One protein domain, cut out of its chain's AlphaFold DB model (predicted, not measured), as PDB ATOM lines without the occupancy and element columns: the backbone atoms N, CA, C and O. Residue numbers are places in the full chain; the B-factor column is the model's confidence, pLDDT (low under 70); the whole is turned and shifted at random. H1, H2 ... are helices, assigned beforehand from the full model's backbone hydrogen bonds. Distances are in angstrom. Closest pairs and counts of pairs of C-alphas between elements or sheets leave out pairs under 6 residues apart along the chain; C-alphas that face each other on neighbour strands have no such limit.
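This is residues 20 to 104 of the 110 residues of an uncharacterized protein of Actinobacteria bacterium 13_2_20CM_2_66_6 (UniProt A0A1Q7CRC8). The longest helix, H4, runs through the middle, with H3 running the opposite way at a steep tilt near it and the short H2 bridging the two by packing on both. H1 packs on H4 away from H3, and the looped stretch of residues 20 to 41, with no named element, makes the end of the domain far from H3; after H4, residues 97 to 104 fold back. The printed part has 85 residues with four named helices, in the order H1, H2, H3, H4, and no named strand. The class is all helix, though under half of the residues, 40 of 85, are in named elements. The whole is compact, with a radius of gyration of the C-alphas of 11.8 A and spans of 32 by 27 by 18 A.

Find C-alpha 82 at (-157.167, 50.588, 40.090); from there H4, residues 82 to 96, runs 20.6 A to C-alpha 96 at (-164.444, 42.946, 22.376). Look before it for H3, residues 64 to 77, which is 19.9 A long from first to last C-alpha. H2 is residues 53 to 56, 5.2 A long. H1 is residues 42 to 48, 10.0 A long, and begins at C-alpha 42, (-172.515, 38.293, 32.436). In the stretch before it, residues 23 to 24 pair with residues 30 to 31, antiparallel, too short to be named strands.

Start at H4 and look at Ala 92: its C-alpha is 5.3 A from that of Leu 56, the closest pair where H2 and H4 touch, and H4 touches H2 with residues 88 to 92 alone. H2 also touches H3, the closest C-alphas being those of Ser 54 and Ala 70, 5.0 A apart. H3 and H4 are close but not clearly touching, with the C-alphas of Ile 71 and Glu 85 closest at 6.9 A; they run opposite ways at a steep tilt of 46 degrees. H1 touches H4, the closest C-alphas being those of Tyr 48 and Gly 88 at 5.8 A, and the two run opposite ways at a steep tilt of 40 degrees. H1 and H2 are close but not clearly touching, at 7.9 A between the C-alphas of Tyr 48 and Leu 56. H1 and H3 are apart. Every O i to N i+4 pair is within hydrogen-bond range in H1, H3 and H4; H2 is too short for such a pair, and its one O i to N i+3 pair is not within range.

The two C-alphas farthest apart are those of Asp 37 and Lys 76, at 33.8 A. The printed part, residues 20 to 104, has no cut. The links from H1 to H2 and from H3 to H4 are tight, the link from H2 to H3 is short, and no link between the helices is long. The mean pLDDT of the printed part is 93.4, and no printed residue is under 70.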
ATOM      1  N   THR A  20    -172.130  32.776  35.723       95.56
ATOM      2  CA  THR A  20    -171.742  32.130  36.979       95.56
ATOM      3  C   THR A  20    -171.830  33.131  38.127       95.56
ATOM      4  O   THR A  20    -171.750  34.345  37.917       95.56
ATOM      5  N   GLN A  21    -172.047  32.633  39.343       96.50
ATOM      6  CA  GLN A  21    -172.173  33.480  40.521       96.50
ATOM      7  C   GLN A  21    -170.840  34.172  40.821       96.50
ATOM      8  O   GLN A  21    -169.786  33.538  40.816       96.50
ATOM      9  N   ILE A  22    -170.908  35.475  41.095       96.81
ATOM     10  CA  ILE A  22    -169.764  36.255  41.562       96.81
ATOM     11  C   ILE A  22    -169.712  36.283  43.090       96.81
ATOM     12  O   ILE A  22    -170.735  36.196  43.769       96.81
ATOM     13  N   THR A  23    -168.507  36.450  43.613       96.88
ATOM     14  CA  THR A  23    -168.219  36.793  45.000       96.88
ATOM     15  C   THR A  23    -167.539  38.150  45.010       96.88
ATOM     16  O   THR A  23    -166.561  38.353  44.286       96.88
ATOM     17  N   VAL A  24    -168.069  39.068  45.816       94.25
ATOM     18  CA  VAL A  24    -167.426  40.357  46.076       94.25
ATOM     19  C   VAL A  24    -166.361  40.147  47.149       94.25
ATOM     20  O   VAL A  24    -166.640  39.564  48.198       94.25
ATOM     21  N   THR A  25    -165.135  40.555  46.862       89.44
ATOM     22  CA  THR A  25    -163.977  40.418  47.743       89.44
ATOM     23  C   THR A  25    -163.826  41.644  48.645       89.44
ATOM     24  O   THR A  25    -164.467  42.674  48.449       89.44
ATOM     25  N   ALA A  26    -163.009  41.525  49.694       85.56
ATOM     26  CA  ALA A  26    -162.870  42.567  50.720       85.56
ATOM     27  C   ALA A  26    -162.308  43.904  50.192       85.56
ATOM     28  O   ALA A  26    -162.449  44.929  50.851       85.56
ATOM     29  N   ASP A  27    -161.678  43.889  49.019       81.81
ATOM     30  CA  ASP A  27    -161.159  45.048  48.288       81.81
ATOM     31  C   ASP A  27    -162.202  45.707  47.361       81.81
ATOM     32  O   ASP A  27    -161.850  46.626  46.631       81.81
ATOM     33  N   GLY A  28    -163.462  45.254  47.380       84.69
ATOM     34  CA  GLY A  28    -164.549  45.778  46.536       84.69
ATOM     35  C   GLY A  28    -164.649  45.118  45.159       84.69
ATOM     36  O   GLY A  28    -165.632  45.309  44.452       84.69
ATOM     37  N   ASN A  29    -163.686  44.269  44.800       92.12
ATOM     38  CA  ASN A  29    -163.640  43.607  43.503       92.12
ATOM     39  C   ASN A  29    -164.664  42.455  43.418       92.12
ATOM     40  O   ASN A  29    -165.106  41.915  44.429       92.12
ATOM     41  N   ALA A  30    -165.023  42.021  42.211       94.94
ATOM     42  CA  ALA A  30    -165.927  40.890  41.981       94.94
ATOM     43  C   ALA A  30    -165.297  39.812  41.093       94.94
ATOM     44  O   ALA A  30    -164.818  40.090  39.991       94.94
ATOM     45  N   THR A  31    -165.346  38.554  41.538       94.62
ATOM     46  CA  THR A  31    -164.780  37.403  40.810       94.62
ATOM     47  C   THR A  31    -165.739  36.205  40.812       94.62
ATOM     48  O   THR A  31    -166.525  36.072  41.745       94.62
ATOM     49  N   PRO A  32    -165.717  35.318  39.798       96.62
ATOM     50  CA  PRO A  32    -164.823  35.312  38.643       96.62
ATOM     51  C   PRO A  32    -165.320  36.209  37.495       96.62
ATOM     52  O   PRO A  32    -166.520  36.302  37.229       96.62
ATOM     53  N   LEU A  33    -164.371  36.834  36.790       96.69
ATOM     54  CA  LEU A  33    -164.636  37.670  35.608       96.69
ATOM     55  C   LEU A  33    -165.022  36.834  34.383       96.69
ATOM     56  O   LEU A  33    -165.879  37.221  33.595       96.69
ATOM     57  N   LEU A  34    -164.382  35.675  34.242       97.00
ATOM     58  CA  LEU A  34    -164.582  34.739  33.145       97.00
ATOM     59  C   LEU A  34    -165.054  33.399  33.705       97.00
ATOM     60  O   LEU A  34    -164.691  33.024  34.822       97.00
ATOM     61  N   CYS A  35    -165.839  32.666  32.929       95.12
ATOM     62  CA  CYS A  35    -166.129  31.271  33.227       95.12
ATOM     63  C   CYS A  35    -164.912  30.378  32.971       95.12
ATOM     64  O   CYS A  35    -163.897  30.803  32.419       95.12
ATOM     65  N   HIS A  36    -165.015  29.119  33.396       93.31
ATOM     66  CA  HIS A  36    -163.942  28.131  33.272       93.31
ATOM     67  C   HIS A  36    -163.454  27.930  31.824       93.31
ATOM     68  O   HIS A  36    -162.285  27.640  31.603       93.31
ATOM     69  N   ASP A  37    -164.340  28.117  30.848       90.75
ATOM     70  CA  ASP A  37    -164.075  28.033  29.408       90.75
ATOM     71  C   ASP A  37    -163.529  29.339  28.796       90.75
ATOM     72  O   ASP A  37    -163.318  29.413  27.589       90.75
ATOM     73  N   GLY A  38    -163.310  30.377  29.610       92.38
ATOM     74  CA  GLY A  38    -162.863  31.696  29.163       92.38
ATOM     75  C   GLY A  38    -163.983  32.608  28.653       92.38
ATOM     76  O   GLY A  38    -163.696  33.739  28.265       92.38
ATOM     77  N   ALA A  39    -165.247  32.167  28.672       94.94
ATOM     78  CA  ALA A  39    -166.383  33.012  28.310       94.94
ATOM     79  C   ALA A  39    -166.568  34.171  29.305       94.94
ATOM     80  O   ALA A  39    -166.295  34.033  30.500       94.94
ATOM     81  N   VAL A  40    -167.079  35.308  28.834       96.94
ATOM     82  CA  VAL A  40    -167.336  36.481  29.682       96.94
ATOM     83  C   VAL A  40    -168.499  36.191  30.626       96.94
ATOM     84  O   VAL A  40    -169.600  35.842  30.185       96.94
ATOM     85  N   ASN A  41    -168.276  36.362  31.933       97.19
ATOM     86  CA  ASN A  41    -169.331  36.202  32.924       97.19
ATOM     87  C   ASN A  41    -170.251  37.426  32.923       97.19
ATOM     88  O   ASN A  41    -169.876  38.510  33.371       97.19
ATOM     89  N   VAL A  42    -171.498  37.234  32.496       96.44
ATOM     90  CA  VAL A  42    -172.515  38.293  32.436       96.44
ATOM     91  C   VAL A  42    -172.783  38.917  33.812       96.44
ATOM     92  O   VAL A  42    -173.100  40.102  33.887       96.44
ATOM     93  N   GLN A  43    -172.647  38.164  34.910       97.06
ATOM     94  CA  GLN A  43    -172.828  38.722  36.259       97.06
ATOM     95  C   GLN A  43    -171.672  39.638  36.657       97.06
ATOM     96  O   GLN A  43    -171.910  40.696  37.234       97.06
ATOM     97  N   ALA A  44    -170.439  39.271  36.299       97.25
ATOM     98  CA  ALA A  44    -169.290  40.147  36.488       97.25
ATOM     99  C   ALA A  44    -169.442  41.410  35.635       97.25
ATOM    100  O   ALA A  44    -169.336  42.506  36.168       97.25
ATOM    101  N   TRP A  45    -169.809  41.274  34.356       97.44
ATOM    102  CA  TRP A  45    -170.087  42.428  33.496       97.44
ATOM    103  C   TRP A  45    -171.080  43.405  34.135       97.44
ATOM    104  O   TRP A  45    -170.806  44.595  34.221       97.44
ATOM    105  N   LYS A  46    -172.218  42.908  34.635       96.50
ATOM    106  CA  LYS A  46    -173.230  43.747  35.298       96.50
ATOM    107  C   LYS A  46    -172.712  44.445  36.554       96.50
ATOM    108  O   LYS A  46    -173.149  45.556  36.828       96.50
ATOM    109  N   PHE A  47    -171.820  43.804  37.306       95.94
ATOM    110  CA  PHE A  47    -171.184  44.419  38.467       95.94
ATOM    111  C   PHE A  47    -170.302  45.601  38.043       95.94
ATOM    112  O   PHE A  47    -170.518  46.722  38.497       95.94
ATOM    113  N   TYR A  48    -169.378  45.384  37.102       96.38
ATOM    114  CA  TYR A  48    -168.470  46.446  36.651       96.38
ATOM    115  C   TYR A  48    -169.137  47.477  35.744       96.38
ATOM    116  O   TYR A  48    -168.607  48.569  35.608       96.38
ATOM    117  N   ALA A  49    -170.321  47.211  35.190       95.56
ATOM    118  CA  ALA A  49    -171.109  48.220  34.479       95.56
ATOM    119  C   ALA A  49    -171.462  49.436  35.356       95.56
ATOM    120  O   ALA A  49    -171.764  50.497  34.818       95.56
ATOM    121  N   GLY A  50    -171.427  49.294  36.687       91.69
ATOM    122  CA  GLY A  50    -171.572  50.406  37.631       91.69
ATOM    123  C   GLY A  50    -170.256  51.038  38.099       91.69
ATOM    124  O   GLY A  50    -170.316  52.051  38.786       91.69
ATOM    125  N   VAL A  51    -169.102  50.452  37.758       92.38
ATOM    126  CA  VAL A  51    -167.776  50.846  38.274       92.38
ATOM    127  C   VAL A  51    -166.856  51.319  37.145       92.38
ATOM    128  O   VAL A  51    -166.367  52.435  37.192       92.38
ATOM    129  N   SER A  52    -166.700  50.512  36.095       93.62
ATOM    130  CA  SER A  52    -165.861  50.768  34.913       93.62
ATOM    131  C   SER A  52    -166.730  50.984  33.672       93.62
ATOM    132  O   SER A  52    -166.573  50.334  32.631       93.62
ATOM    133  N   ALA A  53    -167.776  51.797  33.823       94.25
ATOM    134  CA  ALA A  53    -168.813  51.940  32.807       94.25
ATOM    135  C   ALA A  53    -168.250  52.507  31.498       94.25
ATOM    136  O   ALA A  53    -168.676  52.094  30.416       94.25
ATOM    137  N   SER A  54    -167.293  53.430  31.595       95.94
ATOM    138  CA  SER A  54    -166.701  54.097  30.439       95.94
ATOM    139  C   SER A  54    -165.873  53.099  29.635       95.94
ATOM    140  O   SER A  54    -166.076  52.983  28.427       95.94
ATOM    141  N   VAL A  55    -165.035  52.287  30.292       95.75
ATOM    142  CA  VAL A  55    -164.248  51.237  29.618       95.75
ATOM    143  C   VAL A  55    -165.126  50.154  28.997       95.75
ATOM    144  O   VAL A  55    -164.903  49.753  27.854       95.75
ATOM    145  N   LEU A  56    -166.158  49.692  29.704       96.69
ATOM    146  CA  LEU A  56    -167.074  48.680  29.171       96.69
ATOM    147  C   LEU A  56    -167.919  49.206  28.001       96.69
ATOM    148  O   LEU A  56    -168.359  48.412  27.170       96.69
ATOM    149  N   GLY A  57    -168.145  50.518  27.927       96.12
ATOM    150  CA  GLY A  57    -168.948  51.175  26.893       96.12
ATOM    151  C   GLY A  57    -168.171  51.625  25.656       96.12
ATOM    152  O   GLY A  57    -168.786  52.121  24.717       96.12
ATOM    153  N   ILE A  58    -166.846  51.456  25.627       94.50
ATOM    154  CA  ILE A  58    -165.991  51.957  24.541       94.50
ATOM    155  C   ILE A  58    -166.307  51.331  23.170       94.50
ATOM    156  O   ILE A  58    -166.231  52.019  22.151       94.50
ATOM    157  N   GLY A  59    -166.612  50.031  23.138       93.00
ATOM    158  CA  GLY A  59    -166.886  49.287  21.906       93.00
ATOM    159  C   GLY A  59    -165.698  48.509  21.327       93.00
ATOM    160  O   GLY A  59    -164.658  48.311  21.958       93.00
ATOM    161  N   LEU A  60    -165.882  48.014  20.104       92.75
ATOM    162  CA  LEU A  60    -165.053  46.953  19.527       92.75
ATOM    163  C   LEU A  60    -163.614  47.370  19.172       92.75
ATOM    164  O   LEU A  60    -162.693  46.581  19.350       92.75
ATOM    165  N   ASN A  61    -163.416  48.588  18.659       91.69
ATOM    166  CA  ASN A  61    -162.148  49.006  18.040       91.69
ATOM    167  C   ASN A  61    -161.589  50.328  18.600       91.69
ATOM    168  O   ASN A  61    -161.450  51.295  17.844       91.69
ATOM    169  N   PRO A  62    -161.273  50.419  19.901       94.50
ATOM    170  CA  PRO A  62    -160.607  51.593  20.439       94.50
ATOM    171  C   PRO A  62    -159.108  51.611  20.169       94.50
ATOM    172  O   PRO A  62    -158.459  50.595  19.928       94.50
ATOM    173  N   THR A  63    -158.555  52.807  20.312       93.94
ATOM    174  CA  THR A  63    -157.130  53.045  20.534       93.94
ATOM    175  C   THR A  63    -156.787  52.930  22.022       93.94
ATOM    176  O   THR A  63    -157.648  53.147  22.876       93.94
ATOM    177  N   GLU A  64    -155.519  52.664  22.349       92.25
ATOM    178  CA  GLU A  64    -155.040  52.643  23.743       92.25
ATOM    179  C   GLU A  64    -155.379  53.947  24.483       92.25
ATOM    180  O   GLU A  64    -155.942  53.900  25.571       92.25
ATOM    181  N   GLY A  65    -155.155  55.107  23.853       92.69
ATOM    182  CA  GLY A  65    -155.457  56.411  24.454       92.69
ATOM    183  C   GLY A  65    -156.948  56.646  24.737       92.69
ATOM    184  O   GLY A  65    -157.289  57.343  25.690       92.69
ATOM    185  N   GLN A  66    -157.859  56.043  23.962       94.94
ATOM    186  CA  GLN A  66    -159.294  56.084  24.280       94.94
ATOM    187  C   GLN A  66    -159.611  55.262  25.530       94.94
ATOM    188  O   GLN A  66    -160.413  55.699  26.350       94.94
ATOM    189  N   VAL A  67    -158.962  54.106  25.695       95.00
ATOM    190  CA  VAL A  67    -159.113  53.296  26.908       95.00
ATOM    191  C   VAL A  67    -158.504  53.998  28.115       95.00
ATOM    192  O   VAL A  67    -159.145  54.041  29.156       95.00
ATOM    193  N   GLU A  68    -157.327  54.609  27.982       94.81
ATOM    194  CA  GLU A  68    -156.728  55.418  29.051       94.81
ATOM    195  C   GLU A  68    -157.645  56.570  29.476       94.81
ATOM    196  O   GLU A  68    -157.861  56.775  30.669       94.81
ATOM    197  N   SER A  69    -158.233  57.285  28.511       94.19
ATOM    198  CA  SER A  69    -159.196  58.351  28.803       94.19
ATOM    199  C   SER A  69    -160.416  57.822  29.557       94.19
ATOM    200  O   SER A  69    -160.823  58.435  30.537       94.19
ATOM    201  N   ALA A  70    -160.973  56.681  29.146       95.00
ATOM    202  CA  ALA A  70    -162.127  56.089  29.819       95.00
ATOM    203  C   ALA A  70    -161.799  55.584  31.229       95.00
ATOM    204  O   ALA A  70    -162.591  55.801  32.138       95.00
ATOM    205  N   ILE A  71    -160.621  54.987  31.430       94.38
ATOM    206  CA  ILE A  71    -160.113  54.617  32.760       94.38
ATOM    207  C   ILE A  71    -160.060  55.853  33.664       94.38
ATOM    208  O   ILE A  71    -160.477  55.818  34.821       94.38
ATOM    209  N   CYS A  72    -159.562  56.969  33.133       94.38
ATOM    210  CA  CYS A  72    -159.498  58.216  33.881       94.38
ATOM    211  C   CYS A  72    -160.870  58.818  34.173       94.38
ATOM    212  O   CYS A  72    -161.075  59.354  35.267       94.38
ATOM    213  N   ASP A  73    -161.811  58.703  33.239       94.31
ATOM    214  CA  ASP A  73    -163.198  59.082  33.474       94.31
ATOM    215  C   ASP A  73    -163.822  58.214  34.578       94.31
ATOM    216  O   ASP A  73    -164.412  58.773  35.503       94.31
ATOM    217  N   ASP A  74    -163.589  56.897  34.566       92.94
ATOM    218  CA  ASP A  74    -164.074  55.947  35.577       92.94
ATOM    219  C   ASP A  74    -163.510  56.240  36.983       92.94
ATOM    220  O   ASP A  74    -164.247  56.278  37.976       92.94
ATOM    221  N   PHE A  75    -162.224  56.590  37.091       91.62
ATOM    222  CA  PHE A  75    -161.633  57.051  38.357       91.62
ATOM    223  C   PHE A  75    -162.250  58.357  38.870       91.62
ATOM    224  O   PHE A  75    -162.396  58.547  40.082       91.62
ATOM    225  N   LYS A  76    -162.607  59.271  37.966       90.12
ATOM    226  CA  LYS A  76    -163.116  60.601  38.315       90.12
ATOM    227  C   LYS A  76    -164.606  60.602  38.650       90.12
ATOM    228  O   LYS A  76    -165.018  61.338  39.548       90.12
ATOM    229  N   HIS A  77    -165.405  59.838  37.914       85.06
ATOM    230  CA  HIS A  77    -166.863  59.941  37.928       85.06
ATOM    231  C   HIS A  77    -167.557  58.733  38.575       85.06
ATOM    232  O   HIS A  77    -168.649  58.897  39.121       85.06
ATOM    233  N   GLN A  78    -166.929  57.556  38.574       80.81
ATOM    234  CA  GLN A  78    -167.488  56.303  39.090       80.81
ATOM    235  C   GLN A  78    -166.741  55.810  40.337       80.81
ATOM    236  O   GLN A  78    -167.148  54.826  40.951       80.81
ATOM    237  N   HIS A  79    -165.685  56.523  40.749       82.69
ATOM    238  CA  HIS A  79    -164.843  56.197  41.903       82.69
ATOM    239  C   HIS A  79    -164.225  54.794  41.836       82.69
ATOM    240  O   HIS A  79    -163.962  54.193  42.879       82.69
ATOM    241  N   ALA A  80    -163.970  54.287  40.626       87.31
ATOM    242  CA  ALA A  80    -163.308  53.006  40.451       87.31
ATOM    243  C   ALA A  80    -161.915  53.024  41.098       87.31
ATOM    244  O   ALA A  80    -161.147  53.984  40.989       87.31
ATOM    245  N   THR A  81    -161.563  51.941  41.778       90.06
ATOM    246  CA  THR A  81    -160.186  51.688  42.194       90.06
ATOM    247  C   THR A  81    -159.389  51.101  41.033       90.06
ATOM    248  O   THR A  81    -159.929  50.482  40.118       90.06
ATOM    249  N   LYS A  82    -158.057  51.205  41.091       90.19
ATOM    250  CA  LYS A  82    -157.167  50.588  40.090       90.19
ATOM    251  C   LYS A  82    -157.412  49.084  39.914       90.19
ATOM    252  O   LYS A  82    -157.263  48.554  38.813       90.19
ATOM    253  N   THR A  83    -157.758  48.396  40.999       91.62
ATOM    254  CA  THR A  83    -158.022  46.954  40.989       91.62
ATOM    255  C   THR A  83    -159.340  46.635  40.288       91.62
ATOM    256  O   THR A  83    -159.369  45.740  39.445       91.62
ATOM    257  N   GLU A  84    -160.406  47.381  40.586       92.69
ATOM    258  CA  GLU A  84    -161.699  47.224  39.908       92.69
ATOM    259  C   GLU A  84    -161.581  47.545  38.418       92.69
ATOM    260  O   GLU A  84    -162.088  46.802  37.582       92.69
ATOM    261  N   GLU A  85    -160.810  48.573  38.075       93.62
ATOM    262  CA  GLU A  85    -160.597  48.973  36.688       93.62
ATOM    263  C   GLU A  85    -159.768  47.957  35.900       93.62
ATOM    264  O   GLU A  85    -160.030  47.684  34.730       93.62
ATOM    265  N   THR A  86    -158.817  47.295  36.561       94.69
ATOM    266  CA  THR A  86    -158.098  46.157  35.970       94.69
ATOM    267  C   THR A  86    -159.057  45.009  35.636       94.69
ATOM    268  O   THR A  86    -158.927  44.365  34.590       94.69
ATOM    269  N   SER A  87    -160.046  44.757  36.496       95.94
ATOM    270  CA  SER A  87    -161.090  43.763  36.244       95.94
ATOM    271  C   SER A  87    -162.039  44.184  35.116       95.94
ATOM    272  O   SER A  87    -162.333  43.365  34.240       95.94
ATOM    273  N   GLY A  88    -162.482  45.446  35.108       95.69
ATOM    274  CA  GLY A  88    -163.324  46.031  34.063       95.69
ATOM    275  C   GLY A  88    -162.654  45.985  32.690       95.69
ATOM    276  O   GLY A  88    -163.224  45.451  31.737       95.69
ATOM    277  N   TYR A  89    -161.392  46.409  32.609       96.00
ATOM    278  CA  TYR A  89    -160.567  46.301  31.406       96.00
ATOM    279  C   TYR A  89    -160.435  44.859  30.917       96.00
ATOM    280  O   TYR A  89    -160.609  44.591  29.731       96.00
ATOM    281  N   LYS A  90    -160.178  43.896  31.812       96.50
ATOM    282  CA  LYS A  90    -160.070  42.481  31.421       96.50
ATOM    283  C   LYS A  90    -161.382  41.937  30.848       96.50
ATOM    284  O   LYS A  90    -161.351  41.142  29.903       96.50
ATOM    285  N   LEU A  91    -162.524  42.357  31.394       96.88
ATOM    286  CA  LEU A  91    -163.838  42.037  30.834       96.88
ATOM    287  C   LEU A  91    -164.015  42.652  29.444       96.88
ATOM    288  O   LEU A  91    -164.362  41.915  28.525       96.88
ATOM    289  N   ALA A  92    -163.730  43.947  29.277       96.44
ATOM    290  CA  ALA A  92    -163.830  44.645  27.994       96.44
ATOM    291  C   ALA A  92    -162.910  44.025  26.931       96.44
ATOM    292  O   ALA A  92    -163.375  43.653  25.856       96.44
ATOM    293  N   MET A  93    -161.634  43.809  27.265       96.06
ATOM    294  CA  MET A  93    -160.651  43.160  26.395       96.06
ATOM    295  C   MET A  93    -161.150  41.795  25.920       96.06
ATOM    296  O   MET A  93    -161.058  41.489  24.735       96.06
ATOM    297  N   THR A  94    -161.713  40.981  26.818       95.94
ATOM    298  CA  THR A  94    -162.230  39.657  26.444       95.94
ATOM    299  C   THR A  94    -163.503  39.773  25.604       95.94
ATOM    300  O   THR A  94    -163.635  39.093  24.593       95.94
ATOM    301  N   TYR A  95    -164.434  40.646  25.994       96.19
ATOM    302  CA  TYR A  95    -165.719  40.838  25.322       96.19
ATOM    303  C   TYR A  95    -165.549  41.325  23.882       96.19
ATOM    304  O   TYR A  95    -166.160  40.765  22.973       96.19
ATOM    305  N   TYR A  96    -164.695  42.326  23.676       96.12
ATOM    306  CA  TYR A  96    -164.444  42.946  22.376       96.12
ATOM    307  C   TYR A  96    -163.277  42.314  21.608       96.12
ATOM    308  O   TYR A  96    -163.111  42.572  20.422       96.12
ATOM    309  N   GLY A  97    -162.462  41.475  22.251       94.44
ATOM    310  CA  GLY A  97    -161.292  40.863  21.620       94.44
ATOM    311  C   GLY A  97    -160.155  41.851  21.343       94.44
ATOM    312  O   GLY A  97    -159.433  41.680  20.361       94.44
ATOM    313  N   TRP A  98    -159.992  42.886  22.175       94.38
ATOM    314  CA  TRP A  98    -158.883  43.838  22.041       94.38
ATOM    315  C   TRP A  98    -157.536  43.118  22.168       94.38
ATOM    316  O   TRP A  98    -157.346  42.277  23.046       94.38
ATOM    317  N   THR A  99    -156.584  43.460  21.300       90.62
ATOM    318  CA  THR A  99    -155.280  42.776  21.218       90.62
ATOM    319  C   THR A  99    -154.111  43.592  21.766       90.62
ATOM    320  O   THR A  99    -152.987  43.094  21.804       90.62
ATOM    321  N   PHE A 100    -154.341  44.849  22.141       88.88
ATOM    322  CA  PHE A 100    -153.319  45.700  22.744       88.88
ATOM    323  C   PHE A 100    -153.208  45.450  24.254       88.88
ATOM    324  O   PHE A 100    -154.110  44.889  24.878       88.88
ATOM    325  N   ASN A 101    -152.077  45.840  24.844       84.69
ATOM    326  CA  ASN A 101    -151.752  45.514  26.229       84.69
ATOM    327  C   ASN A 101    -151.560  46.785  27.060       84.69
ATOM    328  O   ASN A 101    -150.435  47.235  27.269       84.69
ATOM    329  N   LEU A 102    -152.672  47.332  27.547       91.19
ATOM    330  CA  LEU A 102    -152.692  48.397  28.540       91.19
ATOM    331  C   LEU A 102    -152.714  47.801  29.956       91.19
ATOM    332  O   LEU A 102    -153.362  46.784  30.199       91.19
ATOM    333  N   ASP A 103    -152.018  48.446  30.892       90.50
ATOM    334  CA  ASP A 103    -152.046  48.111  32.320       90.50
ATOM    335  C   ASP A 103    -152.805  49.212  33.084       90.50
ATOM    336  O   ASP A 103    -152.209  50.252  33.393       90.50
ATOM    337  N   PRO A 104    -154.101  49.014  33.407       89.88
ATOM    338  CA  PRO A 104    -154.917  50.021  34.089       89.88
ATOM    339  C   PRO A 104    -154.332  50.489  35.424       89.88
ATOM    340  O   PRO A 104    -154.508  51.642  35.816       89.88
TER     341      PRO A 104